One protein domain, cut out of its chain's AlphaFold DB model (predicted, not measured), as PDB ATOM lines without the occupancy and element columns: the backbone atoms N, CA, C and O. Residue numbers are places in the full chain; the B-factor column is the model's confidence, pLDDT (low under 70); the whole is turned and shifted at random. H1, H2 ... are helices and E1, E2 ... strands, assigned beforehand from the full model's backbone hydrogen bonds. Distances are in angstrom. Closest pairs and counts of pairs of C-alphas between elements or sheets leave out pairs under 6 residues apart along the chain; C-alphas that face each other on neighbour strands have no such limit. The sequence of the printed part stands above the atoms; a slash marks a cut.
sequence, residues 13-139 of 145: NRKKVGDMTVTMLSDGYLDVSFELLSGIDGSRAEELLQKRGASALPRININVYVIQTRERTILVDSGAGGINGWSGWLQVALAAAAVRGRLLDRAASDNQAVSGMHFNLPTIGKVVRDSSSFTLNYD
ATOM      1  N   ASN A  13     -19.756 -33.278 -46.645       91.12
ATOM      2  CA  ASN A  13     -20.360 -32.803 -47.887       91.12
ATOM      3  C   ASN A  13     -21.622 -31.997 -47.578       91.12
ATOM      4  O   ASN A  13     -22.613 -32.547 -47.104       91.12
ATOM      5  N   ARG A  14     -21.588 -30.686 -47.833       93.06
ATOM      6  CA  ARG A  14     -22.713 -29.777 -47.584       93.06
ATOM      7  C   ARG A  14     -23.373 -29.361 -48.894       93.06
ATOM      8  O   ARG A  14     -22.699 -28.876 -49.798       93.06
ATOM      9  N   LYS A  15     -24.698 -29.493 -48.971       94.44
ATOM     10  CA  LYS A  15     -25.514 -29.097 -50.124       94.44
ATOM     11  C   LYS A  15     -26.786 -28.371 -49.697       94.44
ATOM     12  O   LYS A  15     -27.350 -28.645 -48.640       94.44
ATOM     13  N   LYS A  16     -27.257 -27.458 -50.547       96.50
ATOM     14  CA  LYS A  16     -28.599 -26.871 -50.443       96.50
ATOM     15  C   LYS A  16     -29.613 -27.800 -51.105       96.50
ATOM     16  O   LYS A  16     -29.363 -28.292 -52.203       96.50
ATOM     17  N   VAL A  17     -30.746 -28.014 -50.443       95.69
ATOM     18  CA  VAL A  17     -31.899 -28.762 -50.964       95.69
ATOM     19  C   VAL A  17     -33.141 -27.925 -50.673       95.69
ATOM     20  O   VAL A  17     -33.621 -27.892 -49.540       95.69
ATOM     21  N   GLY A  18     -33.606 -27.174 -51.675       96.25
ATOM     22  CA  GLY A  18     -34.583 -26.102 -51.466       96.25
ATOM     23  C   GLY A  18     -34.103 -25.118 -50.391       96.25
ATOM     24  O   GLY A  18     -32.949 -24.672 -50.395       96.25
ATOM     25  N   ASP A  19     -34.964 -24.843 -49.415       95.56
ATOM     26  CA  ASP A  19     -34.648 -23.941 -48.303       95.56
ATOM     27  C   ASP A  19     -33.753 -24.568 -47.230       95.56
ATOM     28  O   ASP A  19     -33.201 -23.858 -46.387       95.56
ATOM     29  N   MET A  20     -33.516 -25.877 -47.292       95.31
ATOM     30  CA  MET A  20     -32.722 -26.610 -46.311       95.31
ATOM     31  C   MET A  20     -31.243 -26.658 -46.688       95.31
ATOM     32  O   MET A  20     -30.870 -26.630 -47.863       95.31
ATOM     33  N   THR A  21     -30.392 -26.779 -45.675       95.12
ATOM     34  CA  THR A  21     -28.988 -27.169 -45.824       95.12
ATOM     35  C   THR A  21     -28.833 -28.593 -45.308       95.12
ATOM     36  O   THR A  21     -29.091 -28.856 -44.137       95.12
ATOM     37  N   VAL A  22     -28.391 -29.508 -46.166       92.81
ATOM     38  CA  VAL A  22     -28.100 -30.902 -45.817       92.81
ATOM     39  C   VAL A  22     -26.589 -31.083 -45.783       92.81
ATOM     40  O   VAL A  22     -25.896 -30.764 -46.747       92.81
ATOM     41  N   THR A  23     -26.064 -31.566 -44.661       92.94
ATOM     42  CA  THR A  23     -24.642 -31.872 -44.485       92.94
ATOM     43  C   THR A  23     -24.489 -33.361 -44.214       92.94
ATOM     44  O   THR A  23     -24.899 -33.830 -43.159       92.94
ATOM     45  N   MET A  24     -23.903 -34.095 -45.156       91.00
ATOM     46  CA  MET A  24     -23.426 -35.455 -44.927       91.00
ATOM     47  C   MET A  24     -22.111 -35.392 -44.149       91.00
ATOM     48  O   MET A  24     -21.220 -34.609 -44.489       91.00
ATOM     49  N   LEU A  25     -21.999 -36.232 -43.132       90.12
ATOM     50  CA  LEU A  25     -20.823 -36.444 -42.305       90.12
ATOM     51  C   LEU A  25     -20.486 -37.931 -42.365       90.12
ATOM     52  O   LEU A  25     -21.353 -38.759 -42.104       90.12
ATOM     53  N   SER A  26     -19.250 -38.279 -42.705       88.56
ATOM     54  CA  SER A  26     -18.811 -39.671 -42.602       88.56
ATOM     55  C   SER A  26     -18.418 -39.990 -41.161       88.56
ATOM     56  O   SER A  26     -17.668 -39.237 -40.536       88.56
ATOM     57  N   ASP A  27     -18.908 -41.115 -40.646       87.00
ATOM     58  CA  ASP A  27     -18.420 -41.734 -39.409       87.00
ATOM     59  C   ASP A  27     -17.281 -42.736 -39.669       87.00
ATOM     60  O   ASP A  27     -16.634 -43.202 -38.734       87.00
ATOM     61  N   GLY A  28     -17.026 -43.055 -40.938       88.19
ATOM     62  CA  GLY A  28     -16.060 -44.051 -41.380       88.19
ATOM     63  C   GLY A  28     -16.666 -45.022 -42.382       88.19
ATOM     64  O   GLY A  28     -17.587 -44.679 -43.132       88.19
ATOM     65  N   TYR A  29     -16.121 -46.231 -42.419       89.00
ATOM     66  CA  TYR A  29     -16.532 -47.276 -43.344       89.00
ATOM     67  C   TYR A  29     -16.098 -48.653 -42.842       89.00
ATOM     68  O   TYR A  29     -15.110 -48.794 -42.129       89.00
ATOM     69  N   LEU A  30     -16.794 -49.685 -43.296       89.12
ATOM     70  CA  LEU A  30     -16.421 -51.071 -43.065       89.12
ATOM     71  C   LEU A  30     -16.113 -51.760 -44.396       89.12
ATOM     72  O   LEU A  30     -16.846 -51.589 -45.370       89.12
ATOM     73  N   ASP A  31     -15.030 -52.530 -44.414       89.00
ATOM     74  CA  ASP A  31     -14.671 -53.418 -45.519       89.00
ATOM     75  C   ASP A  31     -15.057 -54.844 -45.090       89.00
ATOM     76  O   ASP A  31     -14.360 -55.472 -44.292       89.00
ATOM     77  N   VAL A  32     -16.214 -55.328 -45.544       87.88
ATOM     78  CA  VAL A  32     -16.806 -56.603 -45.094       87.88
ATOM     79  C   VAL A  32     -17.409 -57.377 -46.257       87.88
ATOM     80  O   VAL A  32     -17.788 -56.788 -47.258       87.88
ATOM     81  N   SER A  33     -17.514 -58.701 -46.131       88.88
ATOM     82  CA  SER A  33     -18.144 -59.538 -47.159       88.88
ATOM     83  C   SER A  33     -19.653 -59.280 -47.270       88.88
ATOM     84  O   SER A  33     -20.315 -58.931 -46.290       88.88
ATOM     85  N   PHE A  34     -20.209 -59.513 -48.462       89.50
ATOM     86  CA  PHE A  34     -21.651 -59.471 -48.715       89.50
ATOM     87  C   PHE A  34     -22.450 -60.549 -47.978       89.50
ATOM     88  O   PHE A  34     -23.658 -60.387 -47.853       89.50
ATOM     89  N   GLU A  35     -21.802 -61.579 -47.430       87.38
ATOM     90  CA  GLU A  35     -22.449 -62.608 -46.596       87.38
ATOM     91  C   GLU A  35     -23.146 -62.031 -45.346       87.38
ATOM     92  O   GLU A  35     -24.012 -62.665 -44.750       87.38
ATOM     93  N   LEU A  36     -22.806 -60.798 -44.948       83.88
ATOM     94  CA  LEU A  36     -23.513 -60.058 -43.898       83.88
ATOM     95  C   LEU A  36     -24.925 -59.606 -44.305       83.88
ATOM     96  O   LEU A  36     -25.715 -59.221 -43.441       83.88
ATOM     97  N   LEU A  37     -25.243 -59.594 -45.600       85.69
ATOM     98  CA  LEU A  37     -26.505 -59.090 -46.124       85.69
ATOM     99  C   LEU A  37     -27.471 -60.239 -46.408       85.69
ATOM    100  O   LEU A  37     -27.163 -61.192 -47.117       85.69
ATOM    101  N   SER A  38     -28.694 -60.115 -45.897       88.19
ATOM    102  CA  SER A  38     -29.757 -61.067 -46.208       88.19
ATOM    103  C   SER A  38     -30.305 -60.839 -47.619       88.19
ATOM    104  O   SER A  38     -30.481 -59.699 -48.053       88.19
ATOM    105  N   GLY A  39     -30.607 -61.928 -48.329       90.62
ATOM    106  CA  GLY A  39     -31.207 -61.882 -49.666       90.62
ATOM    107  C   GLY A  39     -30.229 -61.557 -50.800       90.62
ATOM    108  O   GLY A  39     -30.676 -61.276 -51.912       90.62
ATOM    109  N   ILE A  40     -28.919 -61.596 -50.539       90.75
ATOM    110  CA  ILE A  40     -27.864 -61.365 -51.530       90.75
ATOM    111  C   ILE A  40     -26.971 -62.605 -51.620       90.75
ATOM    112  O   ILE A  40     -26.506 -63.113 -50.608       90.75
ATOM    113  N   ASP A  41     -26.721 -63.074 -52.843       92.88
ATOM    114  CA  ASP A  41     -25.675 -64.060 -53.133       92.88
ATOM    115  C   ASP A  41     -24.324 -63.330 -53.198       92.88
ATOM    116  O   ASP A  41     -24.092 -62.517 -54.105       92.88
ATOM    117  N   GLY A  42     -23.449 -63.597 -52.224       91.50
ATOM    118  CA  GLY A  42     -22.159 -62.928 -52.097       91.50
ATOM    119  C   GLY A  42     -21.251 -63.151 -53.303       91.50
ATOM    120  O   GLY A  42     -20.713 -62.187 -53.849       91.50
ATOM    121  N   SER A  43     -21.175 -64.385 -53.809       91.50
ATOM    122  CA  SER A  43     -20.349 -64.719 -54.979       91.50
ATOM    123  C   SER A  43     -20.812 -63.956 -56.218       91.50
ATOM    124  O   SER A  43     -20.006 -63.420 -56.985       91.50
ATOM    125  N   ARG A  44     -22.132 -63.845 -56.400       94.31
ATOM    126  CA  ARG A  44     -22.693 -63.070 -57.507       94.31
ATOM    127  C   ARG A  44     -22.422 -61.572 -57.362       94.31
ATOM    128  O   ARG A  44     -22.148 -60.903 -58.361       94.31
ATOM    129  N   ALA A  45     -22.514 -61.027 -56.151       93.06
ATOM    130  CA  ALA A  45     -22.239 -59.617 -55.892       93.06
ATOM    131  C   ALA A  45     -20.759 -59.267 -56.141       93.06
ATOM    132  O   ALA A  45     -20.463 -58.252 -56.778       93.06
ATOM    133  N   GLU A  46     -19.837 -60.137 -55.728       92.94
ATOM    134  CA  GLU A  46     -18.400 -59.996 -55.983       92.94
ATOM    135  C   GLU A  46     -18.074 -60.018 -57.482       92.94
ATOM    136  O   GLU A  46     -17.349 -59.149 -57.973       92.94
ATOM    137  N   GLU A  47     -18.672 -60.942 -58.243       94.44
ATOM    138  CA  GLU A  47     -18.507 -61.014 -59.700       94.44
ATOM    139  C   GLU A  47     -18.937 -59.701 -60.385       94.44
ATOM    140  O   GLU A  47     -18.286 -59.221 -61.320       94.44
ATOM    141  N   LEU A  48     -20.026 -59.080 -59.915       94.50
ATOM    142  CA  LEU A  48     -20.505 -57.799 -60.441       94.50
ATOM    143  C   LEU A  48     -19.539 -56.643 -60.145       94.50
ATOM    144  O   LEU A  48     -19.352 -55.782 -61.011       94.50
ATOM    145  N   LEU A  49     -18.921 -56.615 -58.959       93.69
ATOM    146  CA  LEU A  49     -17.906 -55.614 -58.616       93.69
ATOM    147  C   LEU A  49     -16.648 -55.784 -59.467       93.69
ATOM    148  O   LEU A  49     -16.172 -54.813 -60.062       93.69
ATOM    149  N   GLN A  50     -16.165 -57.019 -59.608       93.88
ATOM    150  CA  GLN A  50     -14.984 -57.329 -60.412       93.88
ATOM    151  C   GLN A  50     -15.182 -56.963 -61.886       93.88
ATOM    152  O   GLN A  50     -14.305 -56.344 -62.487       93.88
ATOM    153  N   LYS A  51     -16.363 -57.237 -62.461       96.50
ATOM    154  CA  LYS A  51     -16.706 -56.820 -63.837       96.50
ATOM    155  C   LYS A  51     -16.639 -55.308 -64.056       96.50
ATOM    156  O   LYS A  51     -16.466 -54.871 -65.189       96.50
ATOM    157  N   ARG A  52     -16.780 -54.507 -62.996       95.06
ATOM    158  CA  ARG A  52     -16.642 -53.041 -63.033       95.06
ATOM    159  C   ARG A  52     -15.239 -52.550 -62.664       95.06
ATOM    160  O   ARG A  52     -15.033 -51.342 -62.599       95.06
ATOM    161  N   GLY A  53     -14.292 -53.456 -62.412       94.00
ATOM    162  CA  GLY A  53     -12.945 -53.119 -61.950       94.00
ATOM    163  C   GLY A  53     -12.896 -52.604 -60.508       94.00
ATOM    164  O   GLY A  53     -11.935 -51.935 -60.136       94.00
ATOM    165  N   ALA A  54     -13.928 -52.872 -59.703       91.25
ATOM    166  CA  ALA A  54     -13.957 -52.534 -58.283       91.25
ATOM    167  C   ALA A  54     -13.412 -53.689 -57.419       91.25
ATOM    168  O   ALA A  54     -13.357 -54.838 -57.859       91.25
ATOM    169  N   SER A  55     -13.027 -53.380 -56.175       90.88
ATOM    170  CA  SER A  55     -12.639 -54.383 -55.169       90.88
ATOM    171  C   SER A  55     -13.767 -55.388 -54.931       90.88
ATOM    172  O   SER A  55     -14.920 -54.983 -54.808       90.88
ATOM    173  N   ALA A  56     -13.431 -56.677 -54.813       89.50
ATOM    174  CA  ALA A  56     -14.385 -57.725 -54.444       89.50
ATOM    175  C   ALA A  56     -14.774 -57.670 -52.958       89.50
ATOM    176  O   ALA A  56     -15.880 -58.056 -52.612       89.50
ATOM    177  N   LEU A  57     -13.907 -57.131 -52.092       89.75
ATOM    178  CA  LEU A  57     -14.273 -56.779 -50.720       89.75
ATOM    179  C   LEU A  57     -14.914 -55.381 -50.740       89.75
ATOM    180  O   LEU A  57     -14.187 -54.406 -50.986       89.75
ATOM    181  N   PRO A  58     -16.243 -55.253 -50.564       88.25
ATOM    182  CA  PRO A  58     -16.917 -53.973 -50.686       88.25
ATOM    183  C   PRO A  58     -16.640 -53.082 -49.478       88.25
ATOM    184  O   PRO A  58     -16.676 -53.516 -48.327       88.25
ATOM    185  N   ARG A  59     -16.457 -51.792 -49.768       89.50
ATOM    186  CA  ARG A  59     -16.444 -50.734 -48.764       89.50
ATOM    187  C   ARG A  59     -17.843 -50.171 -48.572       89.50
ATOM    188  O   ARG A  59     -18.393 -49.549 -49.482       89.50
ATOM    189  N   ILE A  60     -18.389 -50.330 -47.376       87.81
ATOM    190  CA  ILE A  60     -19.682 -49.776 -46.981       87.81
ATOM    191  C   ILE A  60     -19.417 -48.521 -46.151       87.81
ATOM    192  O   ILE A  60     -18.775 -48.582 -45.109       87.81
ATOM    193  N   ASN A  61     -19.882 -47.364 -46.620       89.56
ATOM    194  CA  ASN A  61     -19.699 -46.104 -45.895       89.56
ATOM    195  C   ASN A  61     -20.758 -45.953 -44.804       89.56
ATOM    196  O   ASN A  61     -21.938 -46.203 -45.048       89.56
ATOM    197  N   ILE A  62     -20.344 -45.461 -43.639       87.25
ATOM    198  CA  ILE A  62     -21.247 -45.093 -42.550       87.25
ATOM    199  C   ILE A  62     -21.400 -43.579 -42.591       87.25
ATOM    200  O   ILE A  62     -20.474 -42.833 -42.264       87.25
ATOM    201  N   ASN A  63     -22.565 -43.125 -43.040       88.38
ATOM    202  CA  ASN A  63     -22.859 -41.711 -43.212       88.38
ATOM    203  C   ASN A  63     -23.962 -41.278 -42.258       88.38
ATOM    204  O   ASN A  63     -24.926 -41.994 -42.024       88.38
ATOM    205  N   VAL A  64     -23.819 -40.058 -41.768       87.69
ATOM    206  CA  VAL A  64     -24.766 -39.360 -40.909       87.69
ATOM    207  C   VAL A  64     -25.170 -38.074 -41.604       87.69
ATOM    208  O   VAL A  64     -24.359 -37.453 -42.297       87.69
ATOM    209  N   TYR A  65     -26.413 -37.642 -41.418       88.50
ATOM    210  CA  TYR A  65     -26.914 -36.435 -42.068       88.50
ATOM    211  C   TYR A  65     -27.390 -35.412 -41.049       88.50
ATOM    212  O   TYR A  65     -28.208 -35.694 -40.182       88.50
ATOM    213  N   VAL A  66     -26.914 -34.181 -41.205       90.00
ATOM    214  CA  VAL A  66     -27.452 -33.015 -40.511       90.00
ATOM    215  C   VAL A  66     -28.318 -32.236 -41.485       90.00
ATOM    216  O   VAL A  66     -27.825 -31.733 -42.496       90.00
ATOM    217  N   ILE A  67     -29.595 -32.092 -41.162       90.56
ATOM    218  CA  ILE A  67     -30.552 -31.310 -41.939       90.56
ATOM    219  C   ILE A  67     -30.875 -30.043 -41.158       90.56
ATOM    220  O   ILE A  67     -31.405 -30.085 -40.050       90.56
ATOM    221  N   GLN A  68     -30.546 -28.897 -41.739       91.62
ATOM    222  CA  GLN A  68     -30.787 -27.586 -41.152       91.62
ATOM    223  C   GLN A  68     -31.870 -26.873 -41.951       91.62
ATOM    224  O   GLN A  68     -31.719 -26.609 -43.143       91.62
ATOM    225  N   THR A  69     -32.964 -26.568 -41.270       92.94
ATOM    226  CA  THR A  69     -34.062 -25.720 -41.751       92.94
ATOM    227  C   THR A  69     -33.946 -24.340 -41.092       92.94
ATOM    228  O   THR A  69     -33.044 -24.111 -40.282       92.94
ATOM    229  N   ARG A  70     -34.874 -23.421 -41.388       90.38
ATOM    230  CA  ARG A  70     -34.954 -22.132 -40.675       90.38
ATOM    231  C   ARG A  70     -35.319 -22.294 -39.194       90.38
ATOM    232  O   ARG A  70     -34.922 -21.466 -38.388       90.38
ATOM    233  N   GLU A  71     -36.050 -23.351 -38.847       90.44
ATOM    234  CA  GLU A  71     -36.647 -23.534 -37.515       90.44
ATOM    235  C   GLU A  71     -35.865 -24.512 -36.637       90.44
ATOM    236  O   GLU A  71     -35.851 -24.408 -35.411       90.44
ATOM    237  N   ARG A  72     -35.229 -25.511 -37.253       85.25
ATOM    238  CA  ARG A  72     -34.601 -26.617 -36.527       85.25
ATOM    239  C   ARG A  72     -33.408 -27.219 -37.249       85.25
ATOM    240  O   ARG A  72     -33.323 -27.212 -38.478       85.25
ATOM    241  N   THR A  73     -32.520 -27.794 -36.445       85.38
ATOM    242  CA  THR A  73     -31.457 -28.703 -36.879       85.38
ATOM    243  C   THR A  73     -31.859 -30.121 -36.491       85.38
ATOM    244  O   THR A  73     -32.249 -30.348 -35.349       85.38
ATOM    245  N   ILE A  74     -31.786 -31.041 -37.445       84.88
ATOM    246  CA  ILE A  74     -32.142 -32.453 -37.309       84.88
ATOM    247  C   ILE A  74     -30.882 -33.266 -37.588       84.88
ATOM    248  O   ILE A  74     -30.172 -32.978 -38.551       84.88
ATOM    249  N   LEU A  75     -30.621 -34.272 -36.763       81.69
ATOM    250  CA  LEU A  75     -29.594 -35.278 -37.002       81.69
ATOM    251  C   LEU A  75     -30.280 -36.590 -37.357       81.69
ATOM    252  O   LEU A  75     -31.187 -37.016 -36.648       81.69
ATOM    253  N   VAL A  76     -29.858 -37.190 -38.461       83.62
ATOM    254  CA  VAL A  76     -30.280 -38.516 -38.902       83.62
ATOM    255  C   VAL A  76     -29.082 -39.435 -38.723       83.62
ATOM    256  O   VAL A  76     -28.042 -39.194 -39.340       83.62
ATOM    257  N   ASP A  77     -29.259 -40.448 -37.881       80.38
ATOM    258  CA  ASP A  77     -28.253 -41.403 -37.407       80.38
ATOM    259  C   ASP A  77     -27.152 -40.800 -36.521       80.38
ATOM    260  O   ASP A  77     -26.999 -39.587 -36.384       80.38
ATOM    261  N   SER A  78     -26.385 -41.668 -35.860       76.75
ATOM    262  CA  SER A  78     -25.340 -41.277 -34.902       76.75
ATOM    263  C   SER A  78     -24.017 -42.017 -35.100       76.75
ATOM    264  O   SER A  78     -23.169 -42.001 -34.206       76.75
ATOM    265  N   GLY A  79     -23.830 -42.649 -36.260       80.25
ATOM    266  CA  GLY A  79     -22.661 -43.480 -36.535       80.25
ATOM    267  C   GLY A  79     -22.663 -44.801 -35.757       80.25
ATOM    268  O   GLY A  79     -23.599 -45.105 -35.018       80.25
ATOM    269  N   ALA A  80     -21.600 -45.583 -35.932       79.81
ATOM    270  CA  ALA A  80     -21.375 -46.882 -35.302       79.81
ATOM    271  C   ALA A  80     -20.383 -46.824 -34.124       79.81
ATOM    272  O   ALA A  80     -20.093 -47.847 -33.510       79.81
ATOM    273  N   GLY A  81     -19.860 -45.642 -33.779       76.50
ATOM    274  CA  GLY A  81     -19.142 -45.426 -32.516       76.50
ATOM    275  C   GLY A  81     -17.800 -46.155 -32.383       76.50
ATOM    276  O   GLY A  81     -17.296 -46.284 -31.272       76.50
ATOM    277  N   GLY A  82     -17.210 -46.622 -33.485       79.38
ATOM    278  CA  GLY A  82     -15.905 -47.289 -33.482       79.38
ATOM    279  C   GLY A  82     -15.939 -48.798 -33.271       79.38
ATOM    280  O   GLY A  82     -14.881 -49.395 -33.077       79.38
ATOM    281  N   ILE A  83     -17.115 -49.433 -33.348       75.75
ATOM    282  CA  ILE A  83     -17.238 -50.899 -33.306       75.75
ATOM    283  C   ILE A  83     -16.266 -51.531 -34.317       75.75
ATOM    284  O   ILE A  83     -16.221 -51.133 -35.484       75.75
ATOM    285  N   ASN A  84     -15.461 -52.487 -33.840       74.88
ATOM    286  CA  ASN A  84     -14.433 -53.208 -34.604       74.88
ATOM    287  C   ASN A  84     -13.405 -52.316 -35.336       74.88
ATOM    288  O   ASN A  84     -12.747 -52.770 -36.269       74.88
ATOM    289  N   GLY A  85     -13.253 -51.050 -34.933       79.19
ATOM    290  CA  GLY A  85     -12.332 -50.099 -35.562       79.19
ATOM    291  C   GLY A  85     -12.787 -49.554 -36.922       79.19
ATOM    292  O   GLY A  85     -12.021 -48.850 -37.573       79.19
ATOM    293  N   TRP A  86     -14.018 -49.840 -37.357       79.88
ATOM    294  CA  TRP A  86     -14.546 -49.422 -38.667       79.88
ATOM    295  C   TRP A  86     -14.967 -47.944 -38.727       79.88
ATOM    296  O   TRP A  86     -15.216 -47.382 -39.792       79.88
ATOM    297  N   SER A  87     -15.137 -47.299 -37.577       83.50
ATOM    298  CA  SER A  87     -15.873 -46.036 -37.497       83.50
ATOM    299  C   SER A  87     -15.485 -45.199 -36.277       83.50
ATOM    300  O   SER A  87     -14.408 -45.387 -35.712       83.50
ATOM    301  N   GLY A  88     -16.348 -44.273 -35.852       79.25
ATOM    302  CA  GLY A  88     -16.127 -43.416 -34.687       79.25
ATOM    303  C   GLY A  88     -15.549 -42.045 -35.038       79.25
ATOM    304  O   GLY A  88     -15.216 -41.262 -34.145       79.25
ATOM    305  N   TRP A  89     -15.446 -41.714 -36.326       83.69
ATOM    306  CA  TRP A  89     -14.940 -40.418 -36.780       83.69
ATOM    307  C   TRP A  89     -16.012 -39.325 -36.770       83.69
ATOM    308  O   TRP A  89     -15.693 -38.141 -36.919       83.69
ATOM    309  N   LEU A  90     -17.277 -39.681 -36.524       79.44
ATOM    310  CA  LEU A  90     -18.394 -38.744 -36.532       79.44
ATOM    311  C   LEU A  90     -18.208 -37.604 -35.538       79.44
ATOM    312  O   LEU A  90     -18.608 -36.480 -35.825       79.44
ATOM    313  N   GLN A  91     -17.601 -37.855 -34.377       76.50
ATOM    314  CA  GLN A  91     -17.405 -36.804 -33.377       76.50
ATOM    315  C   GLN A  91     -16.509 -35.686 -33.917       76.50
ATOM    316  O   GLN A  91     -16.805 -34.506 -33.719       76.50
ATOM    317  N   VAL A  92     -15.473 -36.058 -34.674       76.31
ATOM    318  CA  VAL A  92     -14.589 -35.117 -35.367       76.31
ATOM    319  C   VAL A  92     -15.363 -34.389 -36.467       76.31
ATOM    320  O   VAL A  92     -15.297 -33.164 -36.555       76.31
ATOM    321  N   ALA A  93     -16.160 -35.112 -37.260       75.25
ATOM    322  CA  ALA A  93     -16.951 -34.526 -38.342       75.25
ATOM    323  C   ALA A  93     -18.040 -33.553 -37.836       75.25
ATOM    324  O   ALA A  93     -18.196 -32.455 -38.372       75.25
ATOM    325  N   LEU A  94     -18.765 -33.900 -36.768       74.94
ATOM    326  CA  LEU A  94     -19.785 -33.051 -36.142       74.94
ATOM    327  C   LEU A  94     -19.178 -31.825 -35.454       74.94
ATOM    328  O   LEU A  94     -19.807 -30.761 -35.448       74.94
ATOM    329  N   ALA A  95     -17.995 -31.967 -34.846       77.06
ATOM    330  CA  ALA A  95     -17.260 -30.850 -34.261       77.06
ATOM    331  C   ALA A  95     -16.783 -29.886 -35.355       77.06
ATOM    332  O   ALA A  95     -17.044 -28.689 -35.260       77.06
ATOM    333  N   ALA A  96     -16.199 -30.408 -36.436       68.69
ATOM    334  CA  ALA A  96     -15.801 -29.619 -37.600       68.69
ATOM    335  C   ALA A  96     -16.997 -28.921 -38.275       68.69
ATOM    336  O   ALA A  96     -16.883 -27.786 -38.728       68.69
ATOM    337  N   ALA A  97     -18.177 -29.549 -38.282       72.06
ATOM    338  CA  ALA A  97     -19.408 -28.926 -38.768       72.06
ATOM    339  C   ALA A  97     -20.036 -27.918 -37.777       72.06
ATOM    340  O   ALA A  97     -21.040 -27.283 -38.118       72.06
ATOM    341  N   ALA A  98     -19.490 -27.779 -36.561       79.25
ATOM    342  CA  ALA A  98     -20.044 -26.994 -35.452       79.25
ATOM    343  C   ALA A  98     -21.510 -27.358 -35.119       79.25
ATOM    344  O   ALA A  98     -22.352 -26.503 -34.813       79.25
ATOM    345  N   VAL A  99     -21.848 -28.645 -35.228       79.56
ATOM    346  CA  VAL A  99     -23.200 -29.173 -34.972       79.56
ATOM    347  C   VAL A  99     -23.258 -29.932 -33.649       79.56
ATOM    348  O   VAL A  99     -24.263 -29.828 -32.948       79.56
ATOM    349  N   ARG A 100     -22.176 -30.636 -33.278       80.31
ATOM    350  CA  ARG A 100     -22.148 -31.551 -32.123       80.31
ATOM    351  C   ARG A 100     -22.657 -30.912 -30.832       80.31
ATOM    352  O   ARG A 100     -23.602 -31.417 -30.239       80.31
ATOM    353  N   GLY A 101     -22.014 -29.816 -30.419       78.75
ATOM    354  CA  GLY A 101     -22.305 -29.140 -29.153       78.75
ATOM    355  C   GLY A 101     -23.771 -28.741 -29.079       78.75
ATOM    356  O   GLY A 101     -24.486 -29.232 -28.222       78.75
ATOM    357  N   ARG A 102     -24.250 -28.004 -30.088       83.44
ATOM    358  CA  ARG A 102     -25.634 -27.514 -30.154       83.44
ATOM    359  C   ARG A 102     -26.689 -28.616 -30.051       83.44
ATOM    360  O   ARG A 102     -27.720 -28.400 -29.425       83.44
ATOM    361  N   LEU A 103     -26.467 -29.767 -30.686       83.69
ATOM    362  CA  LEU A 103     -27.428 -30.869 -30.639       83.69
ATOM    363  C   LEU A 103     -27.430 -31.594 -29.297       83.69
ATOM    364  O   LEU A 103     -28.506 -31.869 -28.777       83.69
ATOM    365  N   LEU A 104     -26.254 -31.882 -28.735       84.12
ATOM    366  CA  LEU A 104     -26.163 -32.514 -27.417       84.12
ATOM    367  C   LEU A 104     -26.656 -31.569 -26.320       84.12
ATOM    368  O   LEU A 104     -27.379 -32.004 -25.426       84.12
ATOM    369  N   ASP A 105     -26.329 -30.278 -26.435       86.25
ATOM    370  CA  ASP A 105     -26.830 -29.227 -25.558       86.25
ATOM    371  C   ASP A 105     -28.357 -29.231 -25.554       86.25
ATOM    372  O   ASP A 105     -28.964 -29.324 -24.492       86.25
ATOM    373  N   ARG A 106     -28.970 -29.187 -26.743       86.38
ATOM    374  CA  ARG A 106     -30.423 -29.189 -26.894       86.38
ATOM    375  C   ARG A 106     -31.059 -30.471 -26.367       86.38
ATOM    376  O   ARG A 106     -31.991 -30.385 -25.583       86.38
ATOM    377  N   ALA A 107     -30.550 -31.639 -26.762       86.12
ATOM    378  CA  ALA A 107     -31.111 -32.920 -26.340       86.12
ATOM    379  C   ALA A 107     -31.122 -33.058 -24.809       86.12
ATOM    380  O   ALA A 107     -32.118 -33.504 -24.243       86.12
ATOM    381  N   ALA A 108     -30.045 -32.619 -24.146       87.69
ATOM    382  CA  ALA A 108     -29.947 -32.631 -22.692       87.69
ATOM    383  C   ALA A 108     -30.833 -31.567 -22.026       87.69
ATOM    384  O   ALA A 108     -31.546 -31.874 -21.075       87.69
ATOM    385  N   SER A 109     -30.803 -30.323 -22.514       89.81
ATOM    386  CA  SER A 109     -31.566 -29.212 -21.927       89.81
ATOM    387  C   SER A 109     -33.077 -29.377 -22.086       89.81
ATOM    388  O   SER A 109     -33.820 -29.082 -21.154       89.81
ATOM    389  N   ASP A 110     -33.521 -29.893 -23.230       89.88
ATOM    390  CA  ASP A 110     -34.934 -30.130 -23.535       89.88
ATOM    391  C   ASP A 110     -35.415 -31.504 -23.004       89.88
ATOM    392  O   ASP A 110     -36.579 -31.857 -23.189       89.88
ATOM    393  N   ASN A 111     -34.535 -32.295 -22.363       85.81
ATOM    394  CA  ASN A 111     -34.794 -33.664 -21.886       85.81
ATOM    395  C   ASN A 111     -35.431 -34.563 -22.970       85.81
ATOM    396  O   ASN A 111     -36.395 -35.294 -22.723       85.81
ATOM    397  N   GLN A 112     -34.916 -34.467 -24.199       85.12
ATOM    398  CA  GLN A 112     -35.472 -35.162 -25.358       85.12
ATOM    399  C   GLN A 112     -35.127 -36.651 -25.332       85.12
ATOM    400  O   GLN A 112     -33.986 -37.044 -25.082       85.12
ATOM    401  N   ALA A 113     -36.113 -37.482 -25.677       82.94
ATOM    402  CA  ALA A 113     -35.868 -38.869 -26.038       82.94
ATOM    403  C   ALA A 113     -35.086 -38.924 -27.360       82.94
ATOM    404  O   ALA A 113     -35.460 -38.284 -28.345       82.94
ATOM    405  N   VAL A 114     -34.012 -39.706 -27.379       78.25
ATOM    406  CA  VAL A 114     -33.215 -40.012 -28.568       78.25
ATOM    407  C   VAL A 114     -33.414 -41.483 -28.895       78.25
ATOM    408  O   VAL A 114     -33.424 -42.315 -27.993       78.25
ATOM    409  N   SER A 115     -33.568 -41.806 -30.175       75.19
ATOM    410  CA  SER A 115     -33.714 -43.183 -30.644       75.19
ATOM    411  C   SER A 115     -32.617 -43.544 -31.640       75.19
ATOM    412  O   SER A 115     -32.086 -42.665 -32.322       75.19
ATOM    413  N   GLY A 116     -32.269 -44.828 -31.710       68.94
ATOM    414  CA  GLY A 116     -31.237 -45.338 -32.605       68.94
ATOM    415  C   GLY A 116     -31.451 -46.806 -32.965       68.94
ATOM    416  O   GLY A 116     -31.883 -47.607 -32.144       68.94
ATOM    417  N   MET A 117     -31.098 -47.165 -34.199       60.66
ATOM    418  CA  MET A 117     -31.280 -48.506 -34.782       60.66
ATOM    419  C   MET A 117     -30.462 -49.629 -34.109       60.66
ATOM    420  O   MET A 117     -30.750 -50.803 -34.317       60.66
ATOM    421  N   HIS A 118     -29.489 -49.275 -33.264       64.75
ATOM    422  CA  HIS A 118     -28.707 -50.205 -32.436       64.75
ATOM    423  C   HIS A 118     -28.799 -49.899 -30.937       64.75
ATOM    424  O   HIS A 118     -27.964 -50.346 -30.157       64.75
ATOM    425  N   PHE A 119     -29.782 -49.102 -30.515       68.12
ATOM    426  CA  PHE A 119     -30.027 -48.906 -29.090       68.12
ATOM    427  C   PHE A 119     -30.658 -50.174 -28.510       68.12
ATOM    428  O   PHE A 119     -31.439 -50.846 -29.188       68.12
ATOM    429  N   ASN A 120     -30.372 -50.467 -27.241       63.41
ATOM    430  CA  ASN A 120     -31.090 -51.508 -26.510       63.41
ATOM    431  C   ASN A 120     -32.596 -51.243 -26.581       63.41
ATOM    432  O   ASN A 120     -33.018 -50.084 -26.547       63.41
ATOM    433  N   LEU A 121     -33.406 -52.303 -26.687       64.31
ATOM    434  CA  LEU A 121     -34.867 -52.188 -26.638       64.31
ATOM    435  C   LEU A 121     -35.266 -51.375 -25.391       64.31
ATOM    436  O   LEU A 121     -34.761 -51.677 -24.314       64.31
ATOM    437  N   PRO A 122     -36.124 -50.343 -25.511       76.12
ATOM    438  CA  PRO A 122     -37.060 -50.050 -26.604       76.12
ATOM    439  C   PRO A 122     -36.501 -49.152 -27.721       76.12
ATOM    440  O   PRO A 122     -37.261 -48.478 -28.409       76.12
ATOM    441  N   THR A 123     -35.187 -49.133 -27.922       76.00
ATOM    442  CA  THR A 123     -34.449 -48.273 -28.858       76.00
ATOM    443  C   THR A 123     -34.489 -46.791 -28.492       76.00
ATOM    444  O   THR A 123     -34.413 -45.933 -29.369       76.00
ATOM    445  N   ILE A 124     -34.617 -46.474 -27.200       78.62
ATOM    446  CA  ILE A 124     -34.714 -45.102 -26.686       78.62
ATOM    447  C   ILE A 124     -33.673 -44.886 -25.581       78.62
ATOM    448  O   ILE A 124     -33.441 -45.756 -24.747       78.62
ATOM    449  N   GLY A 125     -33.063 -43.705 -25.565       82.50
ATOM    450  CA  GLY A 125     -32.206 -43.219 -24.489       82.50
ATOM    451  C   GLY A 125     -32.312 -41.703 -24.331       82.50
ATOM    452  O   GLY A 125     -33.023 -41.028 -25.080       82.50
ATOM    453  N   LYS A 126     -31.593 -41.158 -23.353       86.31
ATOM    454  CA  LYS A 126     -31.524 -39.722 -23.070       86.31
ATOM    455  C   LYS A 126     -30.088 -39.256 -23.009       86.31
ATOM    456  O   LYS A 126     -29.233 -39.913 -22.423       86.31
ATOM    457  N   VAL A 127     -29.825 -38.091 -23.586       87.31
ATOM    458  CA  VAL A 127     -28.532 -37.427 -23.428       87.31
ATOM    459  C   VAL A 127     -28.563 -36.646 -22.121       87.31
ATOM    460  O   VAL A 127     -29.406 -35.776 -21.937       87.31
ATOM    461  N   VAL A 128     -27.637 -36.946 -21.219       87.62
ATOM    462  CA  VAL A 128     -27.470 -36.253 -19.941       87.62
ATOM    463  C   VAL A 128     -26.174 -35.462 -19.992       87.62
ATOM    464  O   VAL A 128     -25.140 -35.977 -20.414       87.62
ATOM    465  N   ARG A 129     -26.223 -34.199 -19.569       88.38
ATOM    466  CA  ARG A 129     -25.019 -33.392 -19.377       88.38
ATOM    467  C   ARG A 129     -24.445 -33.669 -17.992       88.38
ATOM    468  O   ARG A 129     -25.148 -33.494 -17.000       88.38
ATOM    469  N   ASP A 130     -23.167 -34.013 -17.934       83.12
ATOM    470  CA  ASP A 130     -22.389 -34.056 -16.696       83.12
ATOM    471  C   ASP A 130     -21.268 -33.032 -16.802       83.12
ATOM    472  O   ASP A 130     -20.385 -33.223 -17.626       83.12
ATOM    473  N   SER A 131     -21.303 -31.981 -15.973       78.31
ATOM    474  CA  SER A 131     -20.276 -30.936 -15.808       78.31
ATOM    475  C   SER A 131     -19.658 -30.397 -17.115       78.31
ATOM    476  O   SER A 131     -20.029 -29.315 -17.569       78.31
ATOM    477  N   SER A 132     -18.736 -31.140 -17.731       80.00
ATOM    478  CA  SER A 132     -18.032 -30.818 -18.985       80.00
ATOM    479  C   SER A 132     -18.249 -31.817 -20.142       80.00
ATOM    480  O   SER A 132     -17.620 -31.704 -21.193       80.00
ATOM    481  N   SER A 133     -19.142 -32.789 -19.981       82.31
ATOM    482  CA  SER A 133     -19.349 -33.928 -20.874       82.31
ATOM    483  C   SER A 133     -20.836 -34.242 -21.100       82.31
ATOM    484  O   SER A 133     -21.728 -33.674 -20.465       82.31
ATOM    485  N   PHE A 134     -21.096 -35.142 -22.049       83.00
ATOM    486  CA  PHE A 134     -22.425 -35.676 -22.332       83.00
ATOM    487  C   PHE A 134     -22.381 -37.195 -22.318       83.00
ATOM    488  O   PHE A 134     -21.511 -37.784 -22.964       83.00
ATOM    489  N   THR A 135     -23.365 -37.803 -21.669       83.44
ATOM    490  CA  THR A 135     -23.517 -39.252 -21.546       83.44
ATOM    491  C   THR A 135     -24.855 -39.668 -22.137       83.44
ATOM    492  O   THR A 135     -25.866 -39.002 -21.921       83.44
ATOM    493  N   LEU A 136     -24.877 -40.773 -22.883       79.50
ATOM    494  CA  LEU A 136     -26.124 -41.426 -23.269       79.50
ATOM    495  C   LEU A 136     -26.553 -42.355 -22.129       79.50
ATOM    496  O   LEU A 136     -25.852 -43.314 -21.819       79.50
ATOM    497  N   ASN A 137     -27.686 -42.055 -21.506       81.19
ATOM    498  CA  ASN A 137     -28.325 -42.909 -20.520       81.19
ATOM    499  C   ASN A 137     -29.442 -43.711 -21.197       81.19
ATOM    500  O   ASN A 137     -30.355 -43.127 -21.782       81.19
ATOM    501  N   TYR A 138     -29.373 -45.036 -21.129       73.62
ATOM    502  CA  TYR A 138     -30.471 -45.894 -21.562       73.62
ATOM    503  C   TYR A 138     -31.495 -45.955 -20.424       73.62
ATOM    504  O   TYR A 138     -31.165 -46.391 -19.321       73.62
ATOM    505  N   ASP A 139     -32.728 -45.506 -20.670       58.88
ATOM    506  CA  ASP A 139     -33.814 -45.644 -19.696       58.88
ATOM    507  C   ASP A 139     -34.176 -47.149 -19.589       58.88
ATOM    508  O   ASP A 139     -35.014 -47.647 -20.330       58.88
TER     509      ASP A 139
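This is residues 13 to 139 of the 145 residues of an uncharacterized protein of Salmonella enterica subsp. salamae serovar 42:r:- (UniProt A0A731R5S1). A long, strongly twisted ribbon of four strands, E1 to E4, has its two long inner strands, E2 and E3, running out as an arm to a small head with the helix H1. Towards the other end of the model H2 packs on E2, and H3 packs on a second, smaller sheet of three strands, E5 to E7, which is apart from the first. The 127 printed residues hold three named helices and seven named strands, in the order E1 E2 H1 E3 E4 H2 H3 E5 E6 E7; the sheets run E1 E2 E3 E4 and E5 E6 E7, both antiparallel, and the class is mixed, helices and strands. The whole is loose, with a radius of gyration of the C-alphas of 17.6 A and spans of 52 by 36 by 24 A.

Start with the inner strands E2, residues 20 to 31, and E3, residues 59 to 68: they are antiparallel at 159 degrees, with N 23 and O 66 2.8 A apart, within hydrogen-bond range. At one edge, E1, residues 13 to 17, forms a hairpin with E2, where N 15 and O 22 are 2.8 A apart. At the other, E4, residues 73 to 76, forms a hairpin with E3, where N 67 and O 74 are 2.8 A apart. H1, residues 42 to 51, is not on this sheet. H2, residues 90 to 96, is on it at a height over the sheet of 7.6 A, only just over E2 with 3 C-alphas; look at the closest C-alphas, those of Asp 27 and Leu 90, 4.1 A apart. Next look at E5, residues 113 to 115, E6, residues 124 to 130, and E7, residues 133 to 138: they form a meander, each strand the antiparallel neighbour of the one before, with N 114 and O 125 2.8 A apart and N 128 and O 135 2.8 A apart. H3, residues 100 to 109, is on this sheet, making two layers, a helix on one face of a sheet; its closest C-alphas to E6 are those of Ala 108 and Val 127, 5.1 A apart. In H1, H2 and H3 every O i to N i+4 pair is within hydrogen-bond range.

Find C-alpha 13 at (-20.360, -32.803, -47.887), where E1 begins. E2 runs 32.3 A to C-alpha 31 at (-14.671, -53.418, -45.519), and E3 is 28.3 A long. H1 is 14.3 A long, H3 14.1 A and E6 19.3 A; E7 runs 16.4 A to C-alpha 138 at (-30.471, -45.894, -21.562).

The C-alphas of Lys 51 and Ser 131, the two farthest apart, are 54.7 A from each other. The printed part has no cut; the link from E4 to H2, residues 77 to 89, is long, and residues 36 to 41 stand free. Mean pLDDT of the printed part is 84.8, and it is under 70 at residue 96, residues 116 to 121 and residue 139.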